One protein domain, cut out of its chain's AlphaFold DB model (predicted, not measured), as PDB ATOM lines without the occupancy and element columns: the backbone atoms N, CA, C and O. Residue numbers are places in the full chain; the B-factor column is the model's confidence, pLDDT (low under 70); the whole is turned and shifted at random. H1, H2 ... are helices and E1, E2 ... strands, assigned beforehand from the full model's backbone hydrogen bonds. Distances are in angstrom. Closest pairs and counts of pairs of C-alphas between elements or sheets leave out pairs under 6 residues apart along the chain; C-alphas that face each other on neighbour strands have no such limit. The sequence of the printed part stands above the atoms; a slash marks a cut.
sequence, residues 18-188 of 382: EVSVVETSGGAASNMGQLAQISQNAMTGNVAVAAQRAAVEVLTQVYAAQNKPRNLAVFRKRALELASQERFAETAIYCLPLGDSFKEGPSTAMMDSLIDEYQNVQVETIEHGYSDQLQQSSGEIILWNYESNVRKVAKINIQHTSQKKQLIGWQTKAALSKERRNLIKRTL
ATOM      1  N   GLU A  18     -23.942 -39.482  35.637       77.12
ATOM      2  CA  GLU A  18     -23.758 -40.894  35.942       77.12
ATOM      3  C   GLU A  18     -22.788 -41.040  37.112       77.12
ATOM      4  O   GLU A  18     -21.667 -40.529  37.076       77.12
ATOM      5  N   VAL A  19     -23.220 -41.745  38.157       79.56
ATOM      6  CA  VAL A  19     -22.419 -41.999  39.356       79.56
ATOM      7  C   VAL A  19     -22.181 -43.494  39.499       79.56
ATOM      8  O   VAL A  19     -23.128 -44.278  39.550       79.56
ATOM      9  N   SER A  20     -20.920 -43.890  39.643       83.81
ATOM     10  CA  SER A  20     -20.539 -45.256  40.014       83.81
ATOM     11  C   SER A  20     -19.775 -45.240  41.334       83.81
ATOM     12  O   SER A  20     -18.843 -44.459  41.505       83.81
ATOM     13  N   VAL A  21     -20.174 -46.088  42.284       80.81
ATOM     14  CA  VAL A  21     -19.496 -46.217  43.582       80.81
ATOM     15  C   VAL A  21     -18.802 -47.568  43.643       80.81
ATOM     16  O   VAL A  21     -19.449 -48.607  43.544       80.81
ATOM     17  N   VAL A  22     -17.485 -47.545  43.817       85.38
ATOM     18  CA  VAL A  22     -16.659 -48.735  44.022       85.38
ATOM     19  C   VAL A  22     -16.175 -48.735  45.465       85.38
ATOM     20  O   VAL A  22     -15.536 -47.783  45.916       85.38
ATOM     21  N   GLU A  23     -16.465 -49.809  46.192       80.00
ATOM     22  CA  GLU A  23     -15.915 -50.043  47.523       80.00
ATOM     23  C   GLU A  23     -14.801 -51.081  47.426       80.00
ATOM     24  O   GLU A  23     -15.001 -52.190  46.935       80.00
ATOM     25  N   THR A  24     -13.615 -50.722  47.901       74.50
ATOM     26  CA  THR A  24     -12.490 -51.643  48.026       74.50
ATOM     27  C   THR A  24     -12.183 -51.812  49.507       74.50
ATOM     28  O   THR A  24     -11.744 -50.867  50.169       74.50
ATOM     29  N   SER A  25     -12.426 -53.010  50.032       60.06
ATOM     30  CA  SER A  25     -11.991 -53.431  51.363       60.06
ATOM     31  C   SER A  25     -10.807 -54.392  51.219       60.06
ATOM     32  O   SER A  25     -10.770 -55.219  50.313       60.06
ATOM     33  N   GLY A  26      -9.784 -54.255  52.066       57.31
ATOM     34  CA  GLY A  26      -8.766 -55.304  52.231       57.31
ATOM     35  C   GLY A  26      -7.753 -55.535  51.093       57.31
ATOM     36  O   GLY A  26      -7.017 -56.512  51.153       57.31
ATOM     37  N   GLY A  27      -7.631 -54.659  50.091       41.38
ATOM     38  CA  GLY A  27      -6.701 -54.869  48.962       41.38
ATOM     39  C   GLY A  27      -5.227 -54.493  49.202       41.38
ATOM     40  O   GLY A  27      -4.368 -54.825  48.390       41.38
ATOM     41  N   ALA A  28      -4.898 -53.798  50.296       44.22
ATOM     42  CA  ALA A  28      -3.528 -53.318  50.517       44.22
ATOM     43  C   ALA A  28      -2.559 -54.418  50.996       44.22
ATOM     44  O   ALA A  28      -1.355 -54.297  50.788       44.22
ATOM     45  N   ALA A  29      -3.063 -55.504  51.597       43.56
ATOM     46  CA  ALA A  29      -2.219 -56.599  52.083       43.56
ATOM     47  C   ALA A  29      -1.639 -57.442  50.935       43.56
ATOM     48  O   ALA A  29      -0.458 -57.784  50.963       43.56
ATOM     49  N   SER A  30      -2.416 -57.692  49.878       39.41
ATOM     50  CA  SER A  30      -1.950 -58.434  48.696       39.41
ATOM     51  C   SER A  30      -0.987 -57.621  47.821       39.41
ATOM     52  O   SER A  30      -0.146 -58.195  47.138       39.41
ATOM     53  N   ASN A  31      -1.049 -56.287  47.900       46.47
ATOM     54  CA  ASN A  31      -0.150 -55.382  47.177       46.47
ATOM     55  C   ASN A  31       1.112 -55.001  47.963       46.47
ATOM     56  O   ASN A  31       1.994 -54.348  47.411       46.47
ATOM     57  N   MET A  32       1.246 -55.407  49.230       43.84
ATOM     58  CA  MET A  32       2.400 -55.035  50.057       43.84
ATOM     59  C   MET A  32       3.696 -55.706  49.573       43.84
ATOM     60  O   MET A  32       4.754 -55.080  49.574       43.84
ATOM     61  N   GLY A  33       3.596 -56.940  49.061       44.44
ATOM     62  CA  GLY A  33       4.706 -57.628  48.393       44.44
ATOM     63  C   GLY A  33       5.063 -57.022  47.030       44.44
ATOM     64  O   GLY A  33       6.237 -56.963  46.672       44.44
ATOM     65  N   GLN A  34       4.076 -56.497  46.296       44.66
ATOM     66  CA  GLN A  34       4.297 -55.870  44.989       44.66
ATOM     67  C   GLN A  34       4.821 -54.432  45.091       44.66
ATOM     68  O   GLN A  34       5.687 -54.057  44.310       44.66
ATOM     69  N   LEU A  35       4.400 -53.641  46.082       45.91
ATOM     70  CA  LEU A  35       4.935 -52.291  46.314       45.91
ATOM     71  C   LEU A  35       6.411 -52.313  46.743       45.91
ATOM     72  O   LEU A  35       7.171 -51.426  46.359       45.91
ATOM     73  N   ALA A  36       6.843 -53.356  47.460       48.09
ATOM     74  CA  ALA A  36       8.256 -53.568  47.777       48.09
ATOM     75  C   ALA A  36       9.093 -53.970  46.542       48.09
ATOM     76  O   ALA A  36      10.260 -53.590  46.445       48.09
ATOM     77  N   GLN A  37       8.508 -54.687  45.574       45.69
ATOM     78  CA  GLN A  37       9.197 -55.108  44.344       45.69
ATOM     79  C   GLN A  37       9.183 -54.048  43.227       45.69
ATOM     80  O   GLN A  37      10.153 -53.947  42.479       45.69
ATOM     81  N   ILE A  38       8.156 -53.193  43.150       49.53
ATOM     82  CA  ILE A  38       8.093 -52.070  42.192       49.53
ATOM     83  C   ILE A  38       9.168 -51.006  42.499       49.53
ATOM     84  O   ILE A  38       9.579 -50.263  41.613       49.53
ATOM     85  N   SER A  39       9.713 -50.985  43.721       50.22
ATOM     86  CA  SER A  39      10.812 -50.093  44.112       50.22
ATOM     87  C   SER A  39      12.167 -50.421  43.461       50.22
ATOM     88  O   SER A  39      13.070 -49.587  43.548       50.22
ATOM     89  N   GLN A  40      12.357 -51.602  42.853       51.06
ATOM     90  CA  GLN A  40      13.672 -51.999  42.320       51.06
ATOM     91  C   GLN A  40      13.901 -51.643  40.845       51.06
ATOM     92  O   GLN A  40      15.055 -51.511  40.439       51.06
ATOM     93  N   ASN A  41      12.851 -51.394  40.056       51.38
ATOM     94  CA  ASN A  41      13.011 -51.091  38.633       51.38
ATOM     95  C   ASN A  41      12.816 -49.594  38.344       51.38
ATOM     96  O   ASN A  41      11.711 -49.118  38.120       51.38
ATOM     97  N   ALA A  42      13.945 -48.879  38.323       54.09
ATOM     98  CA  ALA A  42      14.162 -47.600  37.642       54.09
ATOM     99  C   ALA A  42      13.164 -46.455  37.939       54.09
ATOM    100  O   ALA A  42      12.511 -45.933  37.039       54.09
ATOM    101  N   MET A  43      13.139 -45.966  39.182       55.72
ATOM    102  CA  MET A  43      12.740 -44.578  39.459       55.72
ATOM    103  C   MET A  43      13.989 -43.719  39.676       55.72
ATOM    104  O   MET A  43      14.858 -44.053  40.478       55.72
ATOM    105  N   THR A  44      14.071 -42.585  38.979       61.97
ATOM    106  CA  THR A  44      15.012 -41.494  39.263       61.97
ATOM    107  C   THR A  44      14.981 -41.170  40.760       61.97
ATOM    108  O   THR A  44      13.900 -41.096  41.343       61.97
ATOM    109  N   GLY A  45      16.143 -40.957  41.392       72.81
ATOM    110  CA  GLY A  45      16.260 -40.854  42.858       72.81
ATOM    111  C   GLY A  45      15.274 -39.885  43.528       72.81
ATOM    112  O   GLY A  45      14.794 -40.159  44.621       72.81
ATOM    113  N   ASN A  46      14.876 -38.806  42.845       77.38
ATOM    114  CA  ASN A  46      13.871 -37.864  43.352       77.38
ATOM    115  C   ASN A  46      12.440 -38.433  43.371       77.38
ATOM    116  O   ASN A  46      11.690 -38.174  44.311       77.38
ATOM    117  N   VAL A  47      12.056 -39.220  42.362       81.19
ATOM    118  CA  VAL A  47      10.715 -39.819  42.265       81.19
ATOM    119  C   VAL A  47      10.575 -40.974  43.261       81.19
ATOM    120  O   VAL A  47       9.555 -41.074  43.941       81.19
ATOM    121  N   ALA A  48      11.634 -41.772  43.438       79.19
ATOM    122  CA  ALA A  48      11.676 -42.831  44.445       79.19
ATOM    123  C   ALA A  48      11.501 -42.275  45.871       79.19
ATOM    124  O   ALA A  48      10.707 -42.799  46.652       79.19
ATOM    125  N   VAL A  49      12.183 -41.171  46.200       84.00
ATOM    126  CA  VAL A  49      12.064 -40.519  47.516       84.00
ATOM    127  C   VAL A  49      10.658 -39.946  47.737       84.00
ATOM    128  O   VAL A  49      10.122 -40.060  48.840       84.00
ATOM    129  N   ALA A  50      10.031 -39.358  46.713       82.44
ATOM    130  CA  ALA A  50       8.661 -38.853  46.812       82.44
ATOM    131  C   ALA A  50       7.643 -39.983  47.056       82.44
ATOM    132  O   ALA A  50       6.807 -39.872  47.953       82.44
ATOM    133  N   ALA A  51       7.766 -41.093  46.321       81.62
ATOM    134  CA  ALA A  51       6.918 -42.271  46.499       81.62
ATOM    135  C   ALA A  51       7.071 -42.887  47.902       81.62
ATOM    136  O   ALA A  51       6.076 -43.219  48.546       81.62
ATOM    137  N   GLN A  52       8.305 -42.972  48.412       84.62
ATOM    138  CA  GLN A  52       8.574 -43.449  49.772       84.62
ATOM    139  C   GLN A  52       7.937 -42.551  50.839       84.62
ATOM    140  O   GLN A  52       7.336 -43.065  51.780       84.62
ATOM    141  N   ARG A  53       8.016 -41.221  50.695       88.12
ATOM    142  CA  ARG A  53       7.375 -40.283  51.636       88.12
ATOM    143  C   ARG A  53       5.857 -40.446  51.661       88.12
ATOM    144  O   ARG A  53       5.297 -40.546  52.747       88.12
ATOM    145  N   ALA A  54       5.223 -40.537  50.494       84.12
ATOM    146  CA  ALA A  54       3.778 -40.739  50.395       84.12
ATOM    147  C   ALA A  54       3.343 -42.069  51.036       84.12
ATOM    148  O   ALA A  54       2.374 -42.110  51.791       84.12
ATOM    149  N   ALA A  55       4.095 -43.150  50.801       84.69
ATOM    150  CA  ALA A  55       3.822 -44.444  51.421       84.69
ATOM    151  C   ALA A  55       3.954 -44.391  52.952       84.69
ATOM    152  O   ALA A  55       3.086 -44.896  53.662       84.69
ATOM    153  N   VAL A  56       5.007 -43.751  53.472       90.94
ATOM    154  CA  VAL A  56       5.211 -43.596  54.922       90.94
ATOM    155  C   VAL A  56       4.113 -42.745  55.552       90.94
ATOM    156  O   VAL A  56       3.632 -43.096  56.625       90.94
ATOM    157  N   GLU A  57       3.683 -41.663  54.903       89.62
ATOM    158  CA  GLU A  57       2.586 -40.823  55.392       89.62
ATOM    159  C   GLU A  57       1.290 -41.626  55.530       89.62
ATOM    160  O   GLU A  57       0.690 -41.661  56.605       89.62
ATOM    161  N   VAL A  58       0.915 -42.343  54.472       88.19
ATOM    162  CA  VAL A  58      -0.269 -43.206  54.454       88.19
ATOM    163  C   VAL A  58      -0.199 -44.272  55.550       88.19
ATOM    164  O   VAL A  58      -1.148 -44.444  56.317       88.19
ATOM    165  N   LEU A  59       0.935 -44.966  55.672       89.56
ATOM    166  CA  LEU A  59       1.133 -45.978  56.713       89.56
ATOM    167  C   LEU A  59       1.063 -45.366  58.115       89.56
ATOM    168  O   LEU A  59       0.475 -45.964  59.014       89.56
ATOM    169  N   THR A  60       1.615 -44.165  58.297       91.94
ATOM    170  CA  THR A  60       1.573 -43.439  59.571       91.94
ATOM    171  C   THR A  60       0.137 -43.093  59.955       91.94
ATOM    172  O   THR A  60      -0.235 -43.258  61.115       91.94
ATOM    173  N   GLN A  61      -0.691 -42.667  58.999       90.81
ATOM    174  CA  GLN A  61      -2.098 -42.338  59.243       90.81
ATOM    175  C   GLN A  61      -2.922 -43.577  59.608       90.81
ATOM    176  O   GLN A  61      -3.657 -43.552  60.597       90.81
ATOM    177  N   VAL A  62      -2.748 -44.683  58.876       91.00
ATOM    178  CA  VAL A  62      -3.408 -45.963  59.192       91.00
ATOM    179  C   VAL A  62      -2.971 -46.473  60.566       91.00
ATOM    180  O   VAL A  62      -3.812 -46.827  61.392       91.00
ATOM    181  N   TYR A  63      -1.668 -46.448  60.859       92.19
ATOM    182  CA  TYR A  63      -1.136 -46.870  62.154       92.19
ATOM    183  C   TYR A  63      -1.650 -45.991  63.304       92.19
ATOM    184  O   TYR A  63      -2.052 -46.505  64.350       92.19
ATOM    185  N   ALA A  64      -1.688 -44.669  63.126       93.31
ATOM    186  CA  ALA A  64      -2.232 -43.752  64.125       93.31
ATOM    187  C   ALA A  64      -3.724 -44.014  64.385       93.31
ATOM    188  O   ALA A  64      -4.140 -44.051  65.544       93.31
ATOM    189  N   ALA A  65      -4.509 -44.254  63.330       94.31
ATOM    190  CA  ALA A  65      -5.934 -44.561  63.439       94.31
ATOM    191  C   ALA A  65      -6.194 -45.888  64.171       94.31
ATOM    192  O   ALA A  65      -7.103 -45.961  64.994       94.31
ATOM    193  N   GLN A  66      -5.374 -46.915  63.927       91.62
ATOM    194  CA  GLN A  66      -5.480 -48.206  64.616       91.62
ATOM    195  C   GLN A  66      -5.120 -48.118  66.105       91.62
ATOM    196  O   GLN A  66      -5.758 -48.768  66.930       91.62
ATOM    197  N   ASN A  67      -4.130 -47.297  66.467       93.94
ATOM    198  CA  ASN A  67      -3.722 -47.121  67.867       93.94
ATOM    199  C   ASN A  67      -4.628 -46.172  68.656       93.94
ATOM    200  O   ASN A  67      -4.674 -46.232  69.886       93.94
ATOM    201  N   LYS A  68      -5.346 -45.283  67.969       94.12
ATOM    202  CA  LYS A  68      -6.323 -44.378  68.569       94.12
ATOM    203  C   LYS A  68      -7.667 -44.533  67.850       94.12
ATOM    204  O   LYS A  68      -8.053 -43.642  67.085       94.12
ATOM    205  N   PRO A  69      -8.371 -45.657  68.087       92.62
ATOM    206  CA  PRO A  69      -9.659 -45.900  67.460       92.62
ATOM    207  C   PRO A  69     -10.677 -44.852  67.906       92.62
ATOM    208  O   PRO A  69     -10.599 -44.289  69.007       92.62
ATOM    209  N   ARG A  70     -11.640 -44.571  67.031       94.12
ATOM    210  CA  ARG A  70     -12.673 -43.568  67.290       94.12
ATOM    211  C   ARG A  70     -13.619 -44.034  68.392       94.12
ATOM    212  O   ARG A  70     -13.931 -45.215  68.530       94.12
ATOM    213  N   ASN A  71     -14.152 -43.078  69.147       95.19
ATOM    214  CA  ASN A  71     -15.185 -43.345  70.139       95.19
ATOM    215  C   ASN A  71     -16.535 -42.808  69.650       95.19
ATOM    216  O   ASN A  71     -16.756 -41.595  69.614       95.19
ATOM    217  N   LEU A  72     -17.453 -43.718  69.313       93.06
ATOM    218  CA  LEU A  72     -18.769 -43.370  68.768       93.06
ATOM    219  C   LEU A  72     -19.646 -42.584  69.755       93.06
ATOM    220  O   LEU A  72     -20.426 -41.735  69.330       93.06
ATOM    221  N   ALA A  73     -19.498 -42.807  71.065       95.75
ATOM    222  CA  ALA A  73     -20.237 -42.048  72.073       95.75
ATOM    223  C   ALA A  73     -19.752 -40.591  72.147       95.75
ATOM    224  O   ALA A  73     -20.560 -39.668  72.266       95.75
ATOM    225  N   VAL A  74     -18.438 -40.376  72.025       96.06
ATOM    226  CA  VAL A  74     -17.852 -39.028  71.967       96.06
ATOM    227  C   VAL A  74     -18.271 -38.316  70.683       96.06
ATOM    228  O   VAL A  74     -18.696 -37.164  70.754       96.06
ATOM    229  N   PHE A  75     -18.218 -39.008  69.540       96.25
ATOM    230  CA  PHE A  75     -18.717 -38.497  68.261       96.25
ATOM    231  C   PHE A  75     -20.179 -38.049  68.372       96.25
ATOM    232  O   PHE A  75     -20.486 -36.888  68.105       96.25
ATOM    233  N   ARG A  76     -21.068 -38.929  68.851       97.19
ATOM    234  CA  ARG A  76     -22.495 -38.621  69.021       97.19
ATOM    235  C   ARG A  76     -22.711 -37.400  69.914       97.19
ATOM    236  O   ARG A  76     -23.495 -36.522  69.568       97.19
ATOM    237  N   LYS A  77     -21.986 -37.300  71.035       97.56
ATOM    238  CA  LYS A  77     -22.072 -36.142  71.938       97.56
ATOM    239  C   LYS A  77     -21.700 -34.835  71.232       97.56
ATOM    240  O   LYS A  77     -22.454 -33.872  71.333       97.56
ATOM    241  N   ARG A  78     -20.568 -34.801  70.520       97.12
ATOM    242  CA  ARG A  78     -20.110 -33.597  69.801       97.12
ATOM    243  C   ARG A  78     -21.051 -33.219  68.662       97.12
ATOM    244  O   ARG A  78     -21.386 -32.050  68.513       97.12
ATOM    245  N   ALA A  79     -21.546 -34.209  67.924       97.19
ATOM    246  CA  ALA A  79     -22.521 -34.004  66.861       97.19
ATOM    247  C   ALA A  79     -23.823 -33.363  67.380       97.19
ATOM    248  O   ALA A  79     -24.340 -32.421  66.779       97.19
ATOM    249  N   LEU A  80     -24.334 -33.823  68.527       97.38
ATOM    250  CA  LEU A  80     -25.525 -33.242  69.159       97.38
ATOM    251  C   LEU A  80     -25.274 -31.848  69.745       97.38
ATOM    252  O   LEU A  80     -26.159 -30.991  69.701       97.38
ATOM    253  N   GLU A  81     -24.080 -31.610  70.284       97.44
ATOM    254  CA  GLU A  81     -23.663 -30.285  70.742       97.44
ATOM    255  C   GLU A  81     -23.617 -29.296  69.573       97.44
ATOM    256  O   GLU A  81     -24.166 -28.198  69.677       97.44
ATOM    257  N   LEU A  82     -23.078 -29.710  68.426       96.56
ATOM    258  CA  LEU A  82     -23.082 -28.911  67.206       96.56
ATOM    259  C   LEU A  82     -24.513 -28.618  66.723       96.56
ATOM    260  O   LEU A  82     -24.850 -27.463  66.468       96.56
ATOM    261  N   ALA A  83     -25.395 -29.625  66.708       96.94
ATOM    262  CA  ALA A  83     -26.815 -29.471  66.359       96.94
ATOM    263  C   ALA A  83     -27.614 -28.552  67.303       96.94
ATOM    264  O   ALA A  83     -28.691 -28.065  66.946       96.94
ATOM    265  N   SER A  84     -27.113 -28.310  68.515       96.69
ATOM    266  CA  SER A  84     -27.727 -27.372  69.461       96.69
ATOM    267  C   SER A  84     -27.427 -25.903  69.144       96.69
ATOM    268  O   SER A  84     -28.097 -25.012  69.667       96.69
ATOM    269  N   GLN A  85     -26.448 -25.636  68.276       95.81
ATOM    270  CA  GLN A  85     -26.068 -24.283  67.889       95.81
ATOM    271  C   GLN A  85     -27.003 -23.761  66.796       95.81
ATOM    272  O   GLN A  85     -27.118 -24.354  65.726       95.81
ATOM    273  N   GLU A  86     -27.635 -22.609  67.037       93.69
ATOM    274  CA  GLU A  86     -28.649 -22.053  66.128       93.69
ATOM    275  C   GLU A  86     -28.108 -21.823  64.710       93.69
ATOM    276  O   GLU A  86     -28.728 -22.248  63.740       93.69
ATOM    277  N   ARG A  87     -26.907 -21.239  64.584       92.50
ATOM    278  CA  ARG A  87     -26.286 -20.964  63.275       92.50
ATOM    279  C   ARG A  87     -26.010 -22.227  62.463       92.50
ATOM    280  O   ARG A  87     -26.138 -22.201  61.246       92.50
ATOM    281  N   PHE A  88     -25.611 -23.308  63.128       95.19
ATOM    282  CA  PHE A  88     -25.378 -24.585  62.463       95.19
ATOM    283  C   PHE A  88     -26.702 -25.250  62.079       95.19
ATOM    284  O   PHE A  88     -26.867 -25.725  60.960       95.19
ATOM    285  N   ALA A  89     -27.680 -25.238  62.984       94.94
ATOM    286  CA  ALA A  89     -28.980 -25.847  62.749       94.94
ATOM    287  C   ALA A  89     -29.725 -25.214  61.556       94.94
ATOM    288  O   ALA A  89     -30.391 -25.926  60.804       94.94
ATOM    289  N   GLU A  90     -29.576 -23.902  61.343       91.00
ATOM    290  CA  GLU A  90     -30.149 -23.197  60.190       91.00
ATOM    291  C   GLU A  90     -29.539 -23.631  58.848       91.00
ATOM    292  O   GLU A  90     -30.264 -23.732  57.860       91.00
ATOM    293  N   THR A  91     -28.235 -23.926  58.795       91.81
ATOM    294  CA  THR A  91     -27.556 -24.374  57.564       91.81
ATOM    295  C   THR A  91     -27.634 -25.884  57.351       91.81
ATOM    296  O   THR A  91     -27.366 -26.371  56.250       91.81
ATOM    297  N   ALA A  92     -28.015 -26.645  58.379       94.00
ATOM    298  CA  ALA A  92     -28.080 -28.103  58.339       94.00
ATOM    299  C   ALA A  92     -29.260 -28.657  57.518       94.00
ATOM    300  O   ALA A  92     -29.268 -29.837  57.156       94.00
ATOM    301  N   ILE A  93     -30.256 -27.820  57.222       90.62
ATOM    302  CA  ILE A  93     -31.504 -28.222  56.571       90.62
ATOM    303  C   ILE A  93     -31.491 -27.752  55.121       90.62
ATOM    304  O   ILE A  93     -31.359 -26.565  54.835       90.62
ATOM    305  N   TYR A  94     -31.660 -28.701  54.207       88.75
ATOM    306  CA  TYR A  94     -31.771 -28.458  52.774       88.75
ATOM    307  C   TYR A  94     -33.178 -28.780  52.268       88.75
ATOM    308  O   TYR A  94     -33.825 -29.684  52.800       88.75
ATOM    309  N   CYS A  95     -33.616 -28.084  51.218       87.44
ATOM    310  CA  CYS A  95     -34.884 -28.316  50.537       87.44
ATOM    311  C   CYS A  95     -34.671 -28.357  49.021       87.44
ATOM    312  O   CYS A  95     -34.073 -27.443  48.458       87.44
ATOM    313  N   LEU A  96     -35.177 -29.411  48.378       85.38
ATOM    314  CA  LEU A  96     -35.170 -29.584  46.926       85.38
ATOM    315  C   LEU A  96     -36.614 -29.610  46.398       85.38
ATOM    316  O   LEU A  96     -37.406 -30.402  46.923       85.38
ATOM    317  N   PRO A  97     -36.973 -28.820  45.371       81.38
ATOM    318  CA  PRO A  97     -38.272 -28.942  44.717       81.38
ATOM    319  C   PRO A  97     -38.341 -30.248  43.910       81.38
ATOM    320  O   PRO A  97     -37.406 -30.613  43.201       81.38
ATOM    321  N   LEU A  98     -39.447 -30.980  44.035       80.44
ATOM    322  CA  LEU A  98     -39.778 -32.200  43.293       80.44
ATOM    323  C   LEU A  98     -41.158 -32.015  42.644       80.44
ATOM    324  O   LEU A  98     -42.167 -32.543  43.130       80.44
ATOM    325  N   GLY A  99     -41.200 -31.244  41.555       73.50
ATOM    326  CA  GLY A  99     -42.440 -30.894  40.861       73.50
ATOM    327  C   GLY A  99     -43.427 -30.202  41.804       73.50
ATOM    328  O   GLY A  99     -43.148 -29.129  42.319       73.50
ATOM    329  N   ASP A 100     -44.561 -30.849  42.078       67.44
ATOM    330  CA  ASP A 100     -45.597 -30.331  42.987       67.44
ATOM    331  C   ASP A 100     -45.301 -30.572  44.479       67.44
ATOM    332  O   ASP A 100     -46.064 -30.152  45.350       67.44
ATOM    333  N   SER A 101     -44.216 -31.280  44.785       72.88
ATOM    334  CA  SER A 101     -43.775 -31.607  46.140       72.88
ATOM    335  C   SER A 101     -42.366 -31.077  46.386       72.88
ATOM    336  O   SER A 101     -41.721 -30.542  45.492       72.88
ATOM    337  N   PHE A 102     -41.857 -31.216  47.601       81.31
ATOM    338  CA  PHE A 102     -40.467 -30.903  47.907       81.31
ATOM    339  C   PHE A 102     -39.904 -31.940  48.867       81.31
ATOM    340  O   PHE A 102     -40.638 -32.616  49.594       81.31
ATOM    341  N   LYS A 103     -38.582 -32.074  48.862       87.12
ATOM    342  CA  LYS A 103     -37.856 -33.004  49.717       87.12
ATOM    343  C   LYS A 103     -36.924 -32.232  50.630       87.12
ATOM    344  O   LYS A 103     -35.954 -31.632  50.173       87.12
ATOM    345  N   GLU A 104     -37.201 -32.306  51.924       88.69
ATOM    346  CA  GLU A 104     -36.285 -31.829  52.952       88.69
ATOM    347  C   GLU A 104     -35.280 -32.920  53.330       88.69
ATOM    348  O   GLU A 104     -35.563 -34.122  53.262       88.69
ATOM    349  N   GLY A 105     -34.079 -32.510  53.724       91.50
ATOM    350  CA  GLY A 105     -33.079 -33.441  54.221       91.50
ATOM    351  C   GLY A 105     -31.820 -32.766  54.754       91.50
ATOM    352  O   GLY A 105     -31.744 -31.537  54.796       91.50
ATOM    353  N   PRO A 106     -30.821 -33.570  55.155       94.12
ATOM    354  CA  PRO A 106     -29.547 -33.051  55.618       94.12
ATOM    355  C   PRO A 106     -28.785 -32.386  54.467       94.12
ATOM    356  O   PRO A 106     -28.676 -32.949  53.364       94.12
ATOM    357  N   SER A 107     -28.260 -31.196  54.744       94.00
ATOM    358  CA  SER A 107     -27.452 -30.415  53.811       94.00
ATOM    359  C   SER A 107     -26.031 -30.970  53.656       94.00
ATOM    360  O   SER A 107     -25.595 -31.865  54.386       94.00
ATOM    361  N   THR A 108     -25.296 -30.440  52.675       92.88
ATOM    362  CA  THR A 108     -23.852 -30.681  52.508       92.88
ATOM    363  C   THR A 108     -23.080 -30.214  53.741       92.88
ATOM    364  O   THR A 108     -22.315 -30.992  54.298       92.88
ATOM    365  N   ALA A 109     -23.379 -29.009  54.237       92.69
ATOM    366  CA  ALA A 109     -22.737 -28.426  55.413       92.69
ATOM    367  C   ALA A 109     -22.891 -29.297  56.668       92.69
ATOM    368  O   ALA A 109     -21.914 -29.521  57.378       92.69
ATOM    369  N   MET A 110     -24.088 -29.849  56.912       96.06
ATOM    370  CA  MET A 110     -24.299 -30.781  58.026       96.06
ATOM    371  C   MET A 110     -23.384 -32.004  57.910       96.06
ATOM    372  O   MET A 110     -22.774 -32.416  58.891       96.06
ATOM    373  N   MET A 111     -23.297 -32.593  56.716       97.12
ATOM    374  CA  MET A 111     -22.506 -33.803  56.489       97.12
ATOM    375  C   MET A 111     -21.007 -33.542  56.595       97.12
ATOM    376  O   MET A 111     -20.304 -34.348  57.200       97.12
ATOM    377  N   ASP A 112     -20.530 -32.419  56.057       94.75
ATOM    378  CA  ASP A 112     -19.124 -32.030  56.160       94.75
ATOM    379  C   ASP A 112     -18.718 -31.795  57.623       94.75
ATOM    380  O   ASP A 112     -17.721 -32.342  58.081       94.75
ATOM    381  N   SER A 113     -19.539 -31.105  58.420       95.94
ATOM    382  CA  SER A 113     -19.219 -30.948  59.845       95.94
ATOM    383  C   SER A 113     -19.300 -32.260  60.631       95.94
ATOM    384  O   SER A 113     -18.544 -32.466  61.577       95.94
ATOM    385  N   LEU A 114     -20.202 -33.173  60.255       96.50
ATOM    386  CA  LEU A 114     -20.285 -34.480  60.906       96.50
ATOM    387  C   LEU A 114     -19.098 -35.384  60.574       96.50
ATOM    388  O   LEU A 114     -18.653 -36.122  61.452       96.50
ATOM    389  N   ILE A 115     -18.587 -35.359  59.339       95.88
ATOM    390  CA  ILE A 115     -17.439 -36.200  58.984       95.88
ATOM    391  C   ILE A 115     -16.156 -35.725  59.674       95.88
ATOM    392  O   ILE A 115     -15.359 -36.567  60.090       95.88
ATOM    393  N   ASP A 116     -16.008 -34.415  59.894       93.19
ATOM    394  CA  ASP A 116     -14.894 -33.840  60.657       93.19
ATOM    395  C   ASP A 116     -14.890 -34.338  62.115       93.19
ATOM    396  O   ASP A 116     -13.848 -34.712  62.659       93.19
ATOM    397  N   GLU A 117     -16.071 -34.441  62.736       94.88
ATOM    398  CA  GLU A 117     -16.220 -34.985  64.093       94.88
ATOM    399  C   GLU A 117     -16.107 -36.513  64.166       94.88
ATOM    400  O   GLU A 117     -15.847 -37.065  65.240       94.88
ATOM    401  N   TYR A 118     -16.294 -37.218  63.048       94.44
ATOM    402  CA  TYR A 118     -16.264 -38.683  63.005       94.44
ATOM    403  C   TYR A 118     -14.846 -39.261  63.169       94.44
ATOM    404  O   TYR A 118     -14.712 -40.400  63.622       94.44
ATOM    405  N   GLN A 119     -13.812 -38.452  62.892       90.94
ATOM    406  CA  GLN A 119     -12.379 -38.758  63.035       90.94
ATOM    407  C   GLN A 119     -11.900 -39.971  62.212       90.94
ATOM    408  O   GLN A 119     -12.680 -40.804  61.757       90.94
ATOM    409  N   ASN A 120     -10.580 -40.089  62.005       94.25
ATOM    410  CA  ASN A 120      -9.952 -41.224  61.306       94.25
ATOM    411  C   ASN A 120     -10.558 -41.513  59.907       94.25
ATOM    412  O   ASN A 120     -10.613 -42.665  59.462       94.25
ATOM    413  N   VAL A 121     -11.043 -40.475  59.220       94.62
ATOM    414  CA  VAL A 121     -11.548 -40.537  57.844       94.62
ATOM    415  C   VAL A 121     -10.949 -39.390  57.043       94.62
ATOM    416  O   VAL A 121     -10.874 -38.267  57.533       94.62
ATOM    417  N   GLN A 122     -10.554 -39.673  55.806       94.44
ATOM    418  CA  GLN A 122     -10.218 -38.666  54.808       94.44
ATOM    419  C   GLN A 122     -11.308 -38.636  53.741       94.44
ATOM    420  O   GLN A 122     -11.752 -39.688  53.279       94.44
ATOM    421  N   VAL A 123     -11.720 -37.434  53.336       96.06
ATOM    422  CA  VAL A 123     -12.606 -37.241  52.186       96.06
ATOM    423  C   VAL A 123     -11.954 -36.278  51.208       96.06
ATOM    424  O   VAL A 123     -11.786 -35.098  51.515       96.06
ATOM    425  N   GLU A 124     -11.629 -36.772  50.025       95.31
ATOM    426  CA  GLU A 124     -10.997 -36.024  48.945       95.31
ATOM    427  C   GLU A 124     -11.962 -35.896  47.765       95.31
ATOM    428  O   GLU A 124     -12.698 -36.831  47.448       95.31
ATOM    429  N   THR A 125     -11.959 -34.733  47.122       96.06
ATOM    430  CA  THR A 125     -12.699 -34.479  45.884       96.06
ATOM    431  C   THR A 125     -11.682 -34.138  44.807       96.06
ATOM    432  O   THR A 125     -10.935 -33.173  44.961       96.06
ATOM    433  N   ILE A 126     -11.665 -34.907  43.724       94.81
ATOM    434  CA  ILE A 126     -10.747 -34.729  42.602       94.81
ATOM    435  C   ILE A 126     -11.567 -34.387  41.359       94.81
ATOM    436  O   ILE A 126     -12.482 -35.112  40.972       94.81
ATOM    437  N   GLU A 127     -11.226 -33.272  40.722       93.31
ATOM    438  CA  GLU A 127     -11.758 -32.867  39.420       93.31
ATOM    439  C   GLU A 127     -10.765 -33.330  38.342       93.31
ATOM    440  O   GLU A 127      -9.607 -32.913  38.357       93.31
ATOM    441  N   HIS A 128     -11.175 -34.207  37.417       88.56
ATOM    442  CA  HIS A 128     -10.286 -34.699  36.348       88.56
ATOM    443  C   HIS A 128     -10.243 -33.755  35.141       88.56
ATOM    444  O   HIS A 128      -9.254 -33.738  34.413       88.56
ATOM    445  N   GLY A 129     -11.284 -32.942  34.951       85.38
ATOM    446  CA  GLY A 129     -11.373 -31.938  33.892       85.38
ATOM    447  C   GLY A 129     -12.555 -32.158  32.948       85.38
ATOM    448  O   GLY A 129     -13.421 -32.996  33.197       85.38
ATOM    449  N   TYR A 130     -12.584 -31.367  31.877       89.75
ATOM    450  CA  TYR A 130     -13.605 -31.407  30.831       89.75
ATOM    451  C   TYR A 130     -13.035 -32.025  29.552       89.75
ATOM    452  O   TYR A 130     -11.937 -31.663  29.125       89.75
ATOM    453  N   SER A 131     -13.784 -32.940  28.940       89.62
ATOM    454  CA  SER A 131     -13.464 -33.547  27.650       89.62
ATOM    455  C   SER A 131     -14.302 -32.912  26.543       89.62
ATOM    456  O   SER A 131     -15.509 -33.144  26.467       89.62
ATOM    457  N   ASP A 132     -13.652 -32.173  25.638       85.62
ATOM    458  CA  ASP A 132     -14.313 -31.568  24.472       85.62
ATOM    459  C   ASP A 132     -14.919 -32.627  23.533       85.62
ATOM    460  O   ASP A 132     -15.948 -32.391  22.909       85.62
ATOM    461  N   GLN A 133     -14.311 -33.812  23.428       86.62
ATOM    462  CA  GLN A 133     -14.792 -34.868  22.525       86.62
ATOM    463  C   GLN A 133     -16.102 -35.495  23.004       86.62
ATOM    464  O   GLN A 133     -16.961 -35.824  22.192       86.62
ATOM    465  N   LEU A 134     -16.234 -35.668  24.320       85.81
ATOM    466  CA  LEU A 134     -17.408 -36.283  24.939       85.81
ATOM    467  C   LEU A 134     -18.416 -35.245  25.442       85.81
ATOM    468  O   LEU A 134     -19.497 -35.636  25.851       85.81
ATOM    469  N   GLN A 135     -18.063 -33.953  25.420       88.62
ATOM    470  CA  GLN A 135     -18.807 -32.864  26.068       88.62
ATOM    471  C   GLN A 135     -19.122 -33.176  27.542       88.62
ATOM    472  O   GLN A 135     -20.193 -32.869  28.065       88.62
ATOM    473  N   GLN A 136     -18.156 -33.791  28.226       91.44
ATOM    474  CA  GLN A 136     -18.358 -34.391  29.538       91.44
ATOM    475  C   GLN A 136     -17.296 -33.922  30.529       91.44
ATOM    476  O   GLN A 136     -16.107 -33.916  30.206       91.44
ATOM    477  N   SER A 137     -17.704 -33.598  31.755       92.75
ATOM    478  CA  SER A 137     -16.771 -33.459  32.879       92.75
ATOM    479  C   SER A 137     -16.718 -34.747  33.684       92.75
ATOM    480  O   SER A 137     -17.736 -35.421  33.863       92.75
ATOM    481  N   SER A 138     -15.541 -35.082  34.204       92.75
ATOM    482  CA  SER A 138     -15.393 -36.189  35.143       92.75
ATOM    483  C   SER A 138     -14.732 -35.750  36.440       92.75
ATOM    484  O   SER A 138     -13.911 -34.827  36.494       92.75
ATOM    485  N   GLY A 139     -15.101 -36.430  37.512       94.38
ATOM    486  CA  GLY A 139     -14.471 -36.260  38.807       94.38
ATOM    487  C   GLY A 139     -14.733 -37.454  39.701       94.38
ATOM    488  O   GLY A 139     -15.529 -38.342  39.388       94.38
ATOM    489  N   GLU A 140     -14.045 -37.485  40.828       95.12
ATOM    490  CA  GLU A 140     -14.184 -38.548  41.806       95.12
ATOM    491  C   GLU A 140     -14.187 -37.997  43.226       95.12
ATOM    492  O   GLU A 140     -13.537 -37.001  43.542       95.12
ATOM    493  N   ILE A 141     -14.935 -38.666  44.095       97.00
ATOM    494  CA  ILE A 141     -14.898 -38.450  45.532       97.00
ATOM    495  C   ILE A 141     -14.349 -39.716  46.158       97.00
ATOM    496  O   ILE A 141     -14.894 -40.806  45.972       97.00
ATOM    497  N   ILE A 142     -13.280 -39.562  46.920       95.88
ATOM    498  CA  ILE A 142     -12.631 -40.646  47.637       95.88
ATOM    499  C   ILE A 142     -12.921 -40.445  49.113       95.88
ATOM    500  O   ILE A 142     -12.586 -39.413  49.684       95.88
ATOM    501  N   LEU A 143     -13.521 -41.449  49.740       97.00
ATOM    502  CA  LEU A 143     -13.641 -41.528  51.185       97.00
ATOM    503  C   LEU A 143     -12.813 -42.710  51.670       97.00
ATOM    504  O   LEU A 143     -13.075 -43.855  51.297       97.00
ATOM    505  N   TRP A 144     -11.833 -42.440  52.525       94.88
ATOM    506  CA  TRP A 144     -11.010 -43.473  53.135       94.88
ATOM    507  C   TRP A 144     -11.165 -43.464  54.646       94.88
ATOM    508  O   TRP A 144     -10.807 -42.505  55.323       94.88
ATOM    509  N   ASN A 145     -11.697 -44.557  55.178       95.38
ATOM    510  CA  ASN A 145     -11.679 -44.826  56.602       95.38
ATOM    511  C   ASN A 145     -10.356 -45.517  56.971       95.38
ATOM    512  O   ASN A 145     -10.158 -46.682  56.629       95.38
ATOM    513  N   TYR A 146      -9.476 -44.806  57.681       94.00
ATOM    514  CA  TYR A 146      -8.161 -45.319  58.082       94.00
ATOM    515  C   TYR A 146      -8.231 -46.428  59.129       94.00
ATOM    516  O   TYR A 146      -7.369 -47.299  59.161       94.00
ATOM    517  N   GLU A 147      -9.257 -46.409  59.977       92.12
ATOM    518  CA  GLU A 147      -9.398 -47.357  61.082       92.12
ATOM    519  C   GLU A 147      -9.845 -48.735  60.588       92.12
ATOM    520  O   GLU A 147      -9.250 -49.743  60.957       92.12
ATOM    521  N   SER A 148     -10.848 -48.783  59.703       90.50
ATOM    522  CA  SER A 148     -11.305 -50.034  59.075       90.50
ATOM    523  C   SER A 148     -10.563 -50.376  57.781       90.50
ATOM    524  O   SER A 148     -10.789 -51.439  57.205       90.50
ATOM    525  N   ASN A 149      -9.701 -49.475  57.306       90.44
ATOM    526  CA  ASN A 149      -9.025 -49.550  56.014       90.44
ATOM    527  C   ASN A 149      -9.984 -49.826  54.835       90.44
ATOM    528  O   ASN A 149      -9.686 -50.600  53.921       90.44
ATOM    529  N   VAL A 150     -11.165 -49.204  54.870       91.81
ATOM    530  CA  VAL A 150     -12.162 -49.279  53.796       91.81
ATOM    531  C   VAL A 150     -12.087 -48.008  52.965       91.81
ATOM    532  O   VAL A 150     -12.234 -46.904  53.497       91.81
ATOM    533  N   ARG A 151     -11.900 -48.167  51.652       93.31
ATOM    534  CA  ARG A 151     -11.869 -47.061  50.694       93.31
ATOM    535  C   ARG A 151     -13.075 -47.140  49.768       93.31
ATOM    536  O   ARG A 151     -13.308 -48.167  49.133       93.31
ATOM    537  N   LYS A 152     -13.828 -46.047  49.688       94.62
ATOM    538  CA  LYS A 152     -14.975 -45.883  48.794       94.62
ATOM    539  C   LYS A 152     -14.657 -44.795  47.779       94.62
ATOM    540  O   LYS A 152     -14.204 -43.719  48.161       94.62
ATOM    541  N   VAL A 153     -14.889 -45.075  46.505       95.19
ATOM    542  CA  VAL A 153     -14.659 -44.133  45.406       95.19
ATOM    543  C   VAL A 153     -15.954 -43.958  44.642       95.19
ATOM    544  O   VAL A 153     -16.451 -44.918  44.061       95.19
ATOM    545  N   ALA A 154     -16.490 -42.744  44.636       94.75
ATOM    546  CA  ALA A 154     -17.609 -42.364  43.790       94.75
ATOM    547  C   ALA A 154     -17.068 -41.625  42.566       94.75
ATOM    548  O   ALA A 154     -16.572 -40.510  42.703       94.75
ATOM    549  N   LYS A 155     -17.140 -42.238  41.384       94.50
ATOM    550  CA  LYS A 155     -16.790 -41.597  40.111       94.50
ATOM    551  C   LYS A 155     -18.038 -40.993  39.498       94.50
ATOM    552  O   LYS A 155     -19.068 -41.667  39.439       94.50
ATOM    553  N   ILE A 156     -17.923 -39.757  39.036       93.81
ATOM    554  CA  ILE A 156     -19.011 -39.000  38.428       93.81
ATOM    555  C   ILE A 156     -18.605 -38.573  37.032       93.81
ATOM    556  O   ILE A 156     -17.517 -38.038  36.827       93.81
ATOM    557  N   ASN A 157     -19.532 -38.779  36.113       92.50
ATOM    558  CA  ASN A 157     -19.459 -38.396  34.721       92.50
ATOM    559  C   ASN A 157     -20.671 -37.519  34.410       92.50
ATOM    560  O   ASN A 157     -21.802 -37.962  34.583       92.50
ATOM    561  N   ILE A 158     -20.445 -36.270  34.011       92.19
ATOM    562  CA  ILE A 158     -21.501 -35.268  33.836       92.19
ATOM    563  C   ILE A 158     -21.510 -34.842  32.383       92.19
ATOM    564  O   ILE A 158     -20.543 -34.238  31.919       92.19
ATOM    565  N   GLN A 159     -22.597 -35.149  31.683       90.12
ATOM    566  CA  GLN A 159     -22.789 -34.687  30.317       90.12
ATOM    567  C   GLN A 159     -23.282 -33.243  30.320       90.12
ATOM    568  O   GLN A 159     -24.269 -32.923  30.985       90.12
ATOM    569  N   HIS A 160     -22.598 -32.370  29.584       87.19
ATOM    570  CA  HIS A 160     -22.957 -30.962  29.483       87.19
ATOM    571  C   HIS A 160     -23.636 -30.674  28.147       87.19
ATOM    572  O   HIS A 160     -23.061 -30.876  27.082       87.19
ATOM    573  N   THR A 161     -24.839 -30.107  28.206       85.06
ATOM    574  CA  THR A 161     -25.543 -29.608  27.012       85.06
ATOM    575  C   THR A 161     -25.019 -28.237  26.567       85.06
ATOM    576  O   THR A 161     -25.169 -27.835  25.416       85.06
ATOM    577  N   SER A 162     -24.386 -27.488  27.477       79.50
ATOM    578  CA  SER A 162     -23.887 -26.135  27.223       79.50
ATOM    579  C   SER A 162     -22.369 -26.093  27.106       79.50
ATOM    580  O   SER A 162     -21.663 -26.640  27.945       79.50
ATOM    581  N   GLN A 163     -21.865 -25.321  26.142       80.56
ATOM    582  CA  GLN A 163     -20.428 -25.085  25.950       80.56
ATOM    583  C   GLN A 163     -19.880 -23.909  26.778       80.56
ATOM    584  O   GLN A 163     -18.697 -23.572  26.710       80.56
ATOM    585  N   LYS A 164     -20.725 -23.239  27.574       86.81
ATOM    586  CA  LYS A 164     -20.292 -22.110  28.409       86.81
ATOM    587  C   LYS A 164     -19.432 -22.622  29.569       86.81
ATOM    588  O   LYS A 164     -19.954 -23.168  30.536       86.81
ATOM    589  N   LYS A 165     -18.123 -22.349  29.527       85.25
ATOM    590  CA  LYS A 165     -17.138 -22.800  30.535       85.25
ATOM    591  C   LYS A 165     -17.539 -22.520  31.991       85.25
ATOM    592  O   LYS A 165     -17.314 -23.359  32.857       85.25
ATOM    593  N   GLN A 166     -18.139 -21.359  32.265       85.94
ATOM    594  CA  GLN A 166     -18.604 -21.008  33.614       85.94
ATOM    595  C   GLN A 166     -19.733 -21.929  34.095       85.94
ATOM    596  O   GLN A 166     -19.725 -22.374  35.239       85.94
ATOM    597  N   LEU A 167     -20.670 -22.262  33.202       85.81
ATOM    598  CA  LEU A 167     -21.796 -23.135  33.517       85.81
ATOM    599  C   LEU A 167     -21.329 -24.579  33.732       85.81
ATOM    600  O   LEU A 167     -21.705 -25.194  34.724       85.81
ATOM    601  N   ILE A 168     -20.428 -25.070  32.872       88.31
ATOM    602  CA  ILE A 168     -19.775 -26.383  33.016       88.31
ATOM    603  C   ILE A 168     -19.108 -26.501  34.393       88.31
ATOM    604  O   ILE A 168     -19.323 -27.477  35.118       88.31
ATOM    605  N   GLY A 169     -18.330 -25.486  34.784       88.56
ATOM    606  CA  GLY A 169     -17.643 -25.462  36.075       88.56
ATOM    607  C   GLY A 169     -18.606 -25.491  37.264       88.56
ATOM    608  O   GLY A 169     -18.388 -26.248  38.212       88.56
ATOM    609  N   TRP A 170     -19.689 -24.711  37.211       88.12
ATOM    610  CA  TRP A 170     -20.701 -24.698  38.270       88.12
ATOM    611  C   TRP A 170     -21.449 -26.034  38.381       88.12
ATOM    612  O   TRP A 170     -21.510 -26.602  39.472       88.12
ATOM    613  N   GLN A 171     -21.932 -26.582  37.260       88.38
ATOM    614  CA  GLN A 171     -22.639 -27.869  37.220       88.38
ATOM    615  C   GLN A 171     -21.766 -29.003  37.773       88.38
ATOM    616  O   GLN A 171     -22.224 -29.812  38.583       88.38
ATOM    617  N   THR A 172     -20.481 -29.010  37.404       91.12
ATOM    618  CA  THR A 172     -19.510 -30.005  37.879       91.12
ATOM    619  C   THR A 172     -19.339 -29.951  39.394       91.12
ATOM    620  O   THR A 172     -19.464 -30.967  40.079       91.12
ATOM    621  N   LYS A 173     -19.129 -28.753  39.952       91.56
ATOM    622  CA  LYS A 173     -18.969 -28.563  41.402       91.56
ATOM    623  C   LYS A 173     -20.238 -28.899  42.178       91.56
ATOM    624  O   LYS A 173     -20.153 -29.494  43.256       91.56
ATOM    625  N   ALA A 174     -21.405 -28.557  41.636       89.62
ATOM    626  CA  ALA A 174     -22.690 -28.883  42.242       89.62
ATOM    627  C   ALA A 174     -22.900 -30.405  42.317       89.62
ATOM    628  O   ALA A 174     -23.245 -30.928  43.379       89.62
ATOM    629  N   ALA A 175     -22.632 -31.133  41.230       91.31
ATOM    630  CA  ALA A 175     -22.744 -32.591  41.196       91.31
ATOM    631  C   ALA A 175     -21.752 -33.280  42.148       91.31
ATOM    632  O   ALA A 175     -22.153 -34.149  42.926       91.31
ATOM    633  N   LEU A 176     -20.485 -32.845  42.165       93.88
ATOM    634  CA  LEU A 176     -19.477 -33.365  43.096       93.88
ATOM    635  C   LEU A 176     -19.871 -33.124  44.558       93.88
ATOM    636  O   LEU A 176     -19.753 -34.026  45.385       93.88
ATOM    637  N   SER A 177     -20.397 -31.941  44.881       93.19
ATOM    638  CA  SER A 177     -20.856 -31.613  46.240       93.19
ATOM    639  C   SER A 177     -22.056 -32.467  46.662       93.19
ATOM    640  O   SER A 177     -22.101 -32.975  47.787       93.19
ATOM    641  N   LYS A 178     -23.016 -32.680  45.748       91.81
ATOM    642  CA  LYS A 178     -24.183 -33.548  45.974       91.81
ATOM    643  C   LYS A 178     -23.750 -34.982  46.277       91.81
ATOM    644  O   LYS A 178     -24.247 -35.574  47.242       91.81
ATOM    645  N   GLU A 179     -22.816 -35.526  45.501       94.94
ATOM    646  CA  GLU A 179     -22.366 -36.904  45.694       94.94
ATOM    647  C   GLU A 179     -21.418 -37.066  46.878       94.94
ATOM    648  O   GLU A 179     -21.535 -38.050  47.604       94.94
ATOM    649  N   ARG A 180     -20.558 -36.082  47.164       96.06
ATOM    650  CA  ARG A 180     -19.752 -36.057  48.394       96.06
ATOM    651  C   ARG A 180     -20.638 -36.219  49.625       96.06
ATOM    652  O   ARG A 180     -20.403 -37.096  50.454       96.06
ATOM    653  N   ARG A 181     -21.717 -35.436  49.702       95.19
ATOM    654  CA  ARG A 181     -22.720 -35.551  50.768       95.19
ATOM    655  C   ARG A 181     -23.373 -36.934  50.799       95.19
ATOM    656  O   ARG A 181     -23.561 -37.487  51.882       95.19
ATOM    657  N   ASN A 182     -23.714 -37.511  49.644       95.19
ATOM    658  CA  ASN A 182     -24.284 -38.862  49.576       95.19
ATOM    659  C   ASN A 182     -23.303 -39.921  50.100       95.19
ATOM    660  O   ASN A 182     -23.699 -40.793  50.874       95.19
ATOM    661  N   LEU A 183     -22.028 -39.838  49.714       95.88
ATOM    662  CA  LEU A 183     -20.982 -40.771  50.123       95.88
ATOM    663  C   LEU A 183     -20.691 -40.685  51.629       95.88
ATOM    664  O   LEU A 183     -20.598 -41.719  52.297       95.88
ATOM    665  N   ILE A 184     -20.636 -39.469  52.181       96.88
ATOM    666  CA  ILE A 184     -20.521 -39.240  53.630       96.88
ATOM    667  C   ILE A 184     -21.736 -39.828  54.353       96.88
ATOM    668  O   ILE A 184     -21.578 -40.612  55.290       96.88
ATOM    669  N   LYS A 185     -22.952 -39.535  53.877       95.75
ATOM    670  CA  LYS A 185     -24.193 -40.051  54.469       95.75
ATOM    671  C   LYS A 185     -24.246 -41.584  54.495       95.75
ATOM    672  O   LYS A 185     -24.764 -42.145  55.450       95.75
ATOM    673  N   ARG A 186     -23.717 -42.262  53.468       94.06
ATOM    674  CA  ARG A 186     -23.613 -43.737  53.415       94.06
ATOM    675  C   ARG A 186     -22.555 -44.308  54.367       94.06
ATOM    676  O   ARG A 186     -22.539 -45.514  54.591       94.06
ATOM    677  N   THR A 187     -21.634 -43.480  54.852       94.12
ATOM    678  CA  THR A 187     -20.521 -43.900  55.716       94.12
ATOM    679  C   THR A 187     -20.841 -43.697  57.193       94.12
ATOM    680  O   THR A 187     -20.457 -44.519  58.021       94.12
ATOM    681  N   LEU A 188     -21.530 -42.608  57.530       95.31
ATOM    682  CA  LEU A 188     -21.880 -42.288  58.910       95.31
ATOM    683  C   LEU A 188     -22.986 -43.214  59.461       95.31
ATOM    684  O   LEU A 188     -23.846 -43.658  58.697       95.31
TER     685      LEU A 188
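Overview. This is residues 18 to 188 of the 382 residues of an uncharacterized protein of Candidatus Melainabacteria bacterium (UniProt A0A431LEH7). Picture a twisted wall of four strands, E1, E6, E5 and E4, with the long helix H6 packed along one of its faces; beyond one end of this sheet H5, H3 and H4 gather, and two arms reach away, the long helix H2 and the hairpin E2 and E3. Residues 97 to 102 stick out at the tip of the hairpin, and so do residues 29 to 34, of which 32 to 34 belong to H1. The printed part has 171 residues with six named helices and six named strands, in the order E1 H1 H2 H3 H4 E2 E3 H5 E4 E5 E6 H6. Both sheets, E1 E6 E5 E4 and E2 E3, are antiparallel, and the class is mixed, helices and strands. The whole is loose, with a radius of gyration of the C-alphas of 19.7 A, and flat, spanning 62 by 50 by 25 A.

Arrangement. Begin at E1, residues 18 to 25, an edge strand beside E6, residues 150 to 159; look for N 20 and O 155, 2.9 A apart. Next comes E5, residues 136 to 145, with N 141 and O 154 at 2.8 A, and then the other edge strand, E4, residues 121 to 131, with N 124 and O 142 at 2.8 A. E4, E5 and E6 form a meander, each strand the antiparallel neighbour of the one before. H6, residues 165 to 187, is on this sheet at a height over the sheet of 8.2 A, making two layers, a helix on one face of a sheet. It lies over E6, E5 and E4 and only just runs along the strands, at 27 degrees to E6 on the local plane; its closest C-alphas to E5 are those of Arg 180 and Ile 141, 6.1 A. Going on from E1, you meet H1, residues 32 to 38, which is not on the sheet, and H2, residues 45 to 67, which only grazes it with residues 61 to 65; neither touches a helix. H3, residues 72 to 83, and H4, residues 86 to 91, are close but not clearly touching, about perpendicular at 86 degrees, with the C-alphas of Ala 83 and Ala 89 closest at 5.6 A. E2, residues 93 to 98, and E3, residues 101 to 106, form a hairpin, with N 96 and O 103 at 3.0 A. The hub is H5, residues 108 to 118, which only grazes the four-stranded sheet with residues 112 to 118. It touches H3 at a shallow tilt of 35.0 degrees, only just short of steep, opposite ways, closest at the C-alphas of Tyr 118 and Phe 75, 5.8 A. It only just touches H4, with 3 pairs of C-alphas within 8 A, closest at Ala 109 and Thr 91, 6.7 A. It touches residues 177 to 185 of H6 alone, at a steep tilt of 43 degrees, the same way, closest at the C-alphas of Thr 108 and Arg 181, 5.3 A. Helix packing is mostly crossed, but only just, with 1 of 3 pairs at a shallow tilt. Every O i to N i+4 pair is within hydrogen-bond range in H1, H2, H3, H5 and H6, and 1 of 2 in H4.

Along the chain. Find C-alpha 18 at (-23.758, -40.894, 35.942), where E1 begins its 23.1 A. H1 measures 10.2 A, and H2 runs 32.6 A from C-alpha 45 at (16.260, -40.854, 42.858). H3, H5, E2 and E3 measure 16.2, 15.2, 16.1 and 17.2 A; H4 is short, 8.9 A. E4, E5 and E6 run 31.1, 29.8 and 29.6 A. H6 runs 33.0 A to C-alpha 187 at (-20.521, -43.900, 55.716).

Size, cuts and confidence. The C-alphas farthest apart are those of Gln 40 and Asp 100, 63.1 A. The printed part has no cut and no long link. The mean pLDDT of the printed part is 85.7; residues 25 to 44 and residue 100 are under 70.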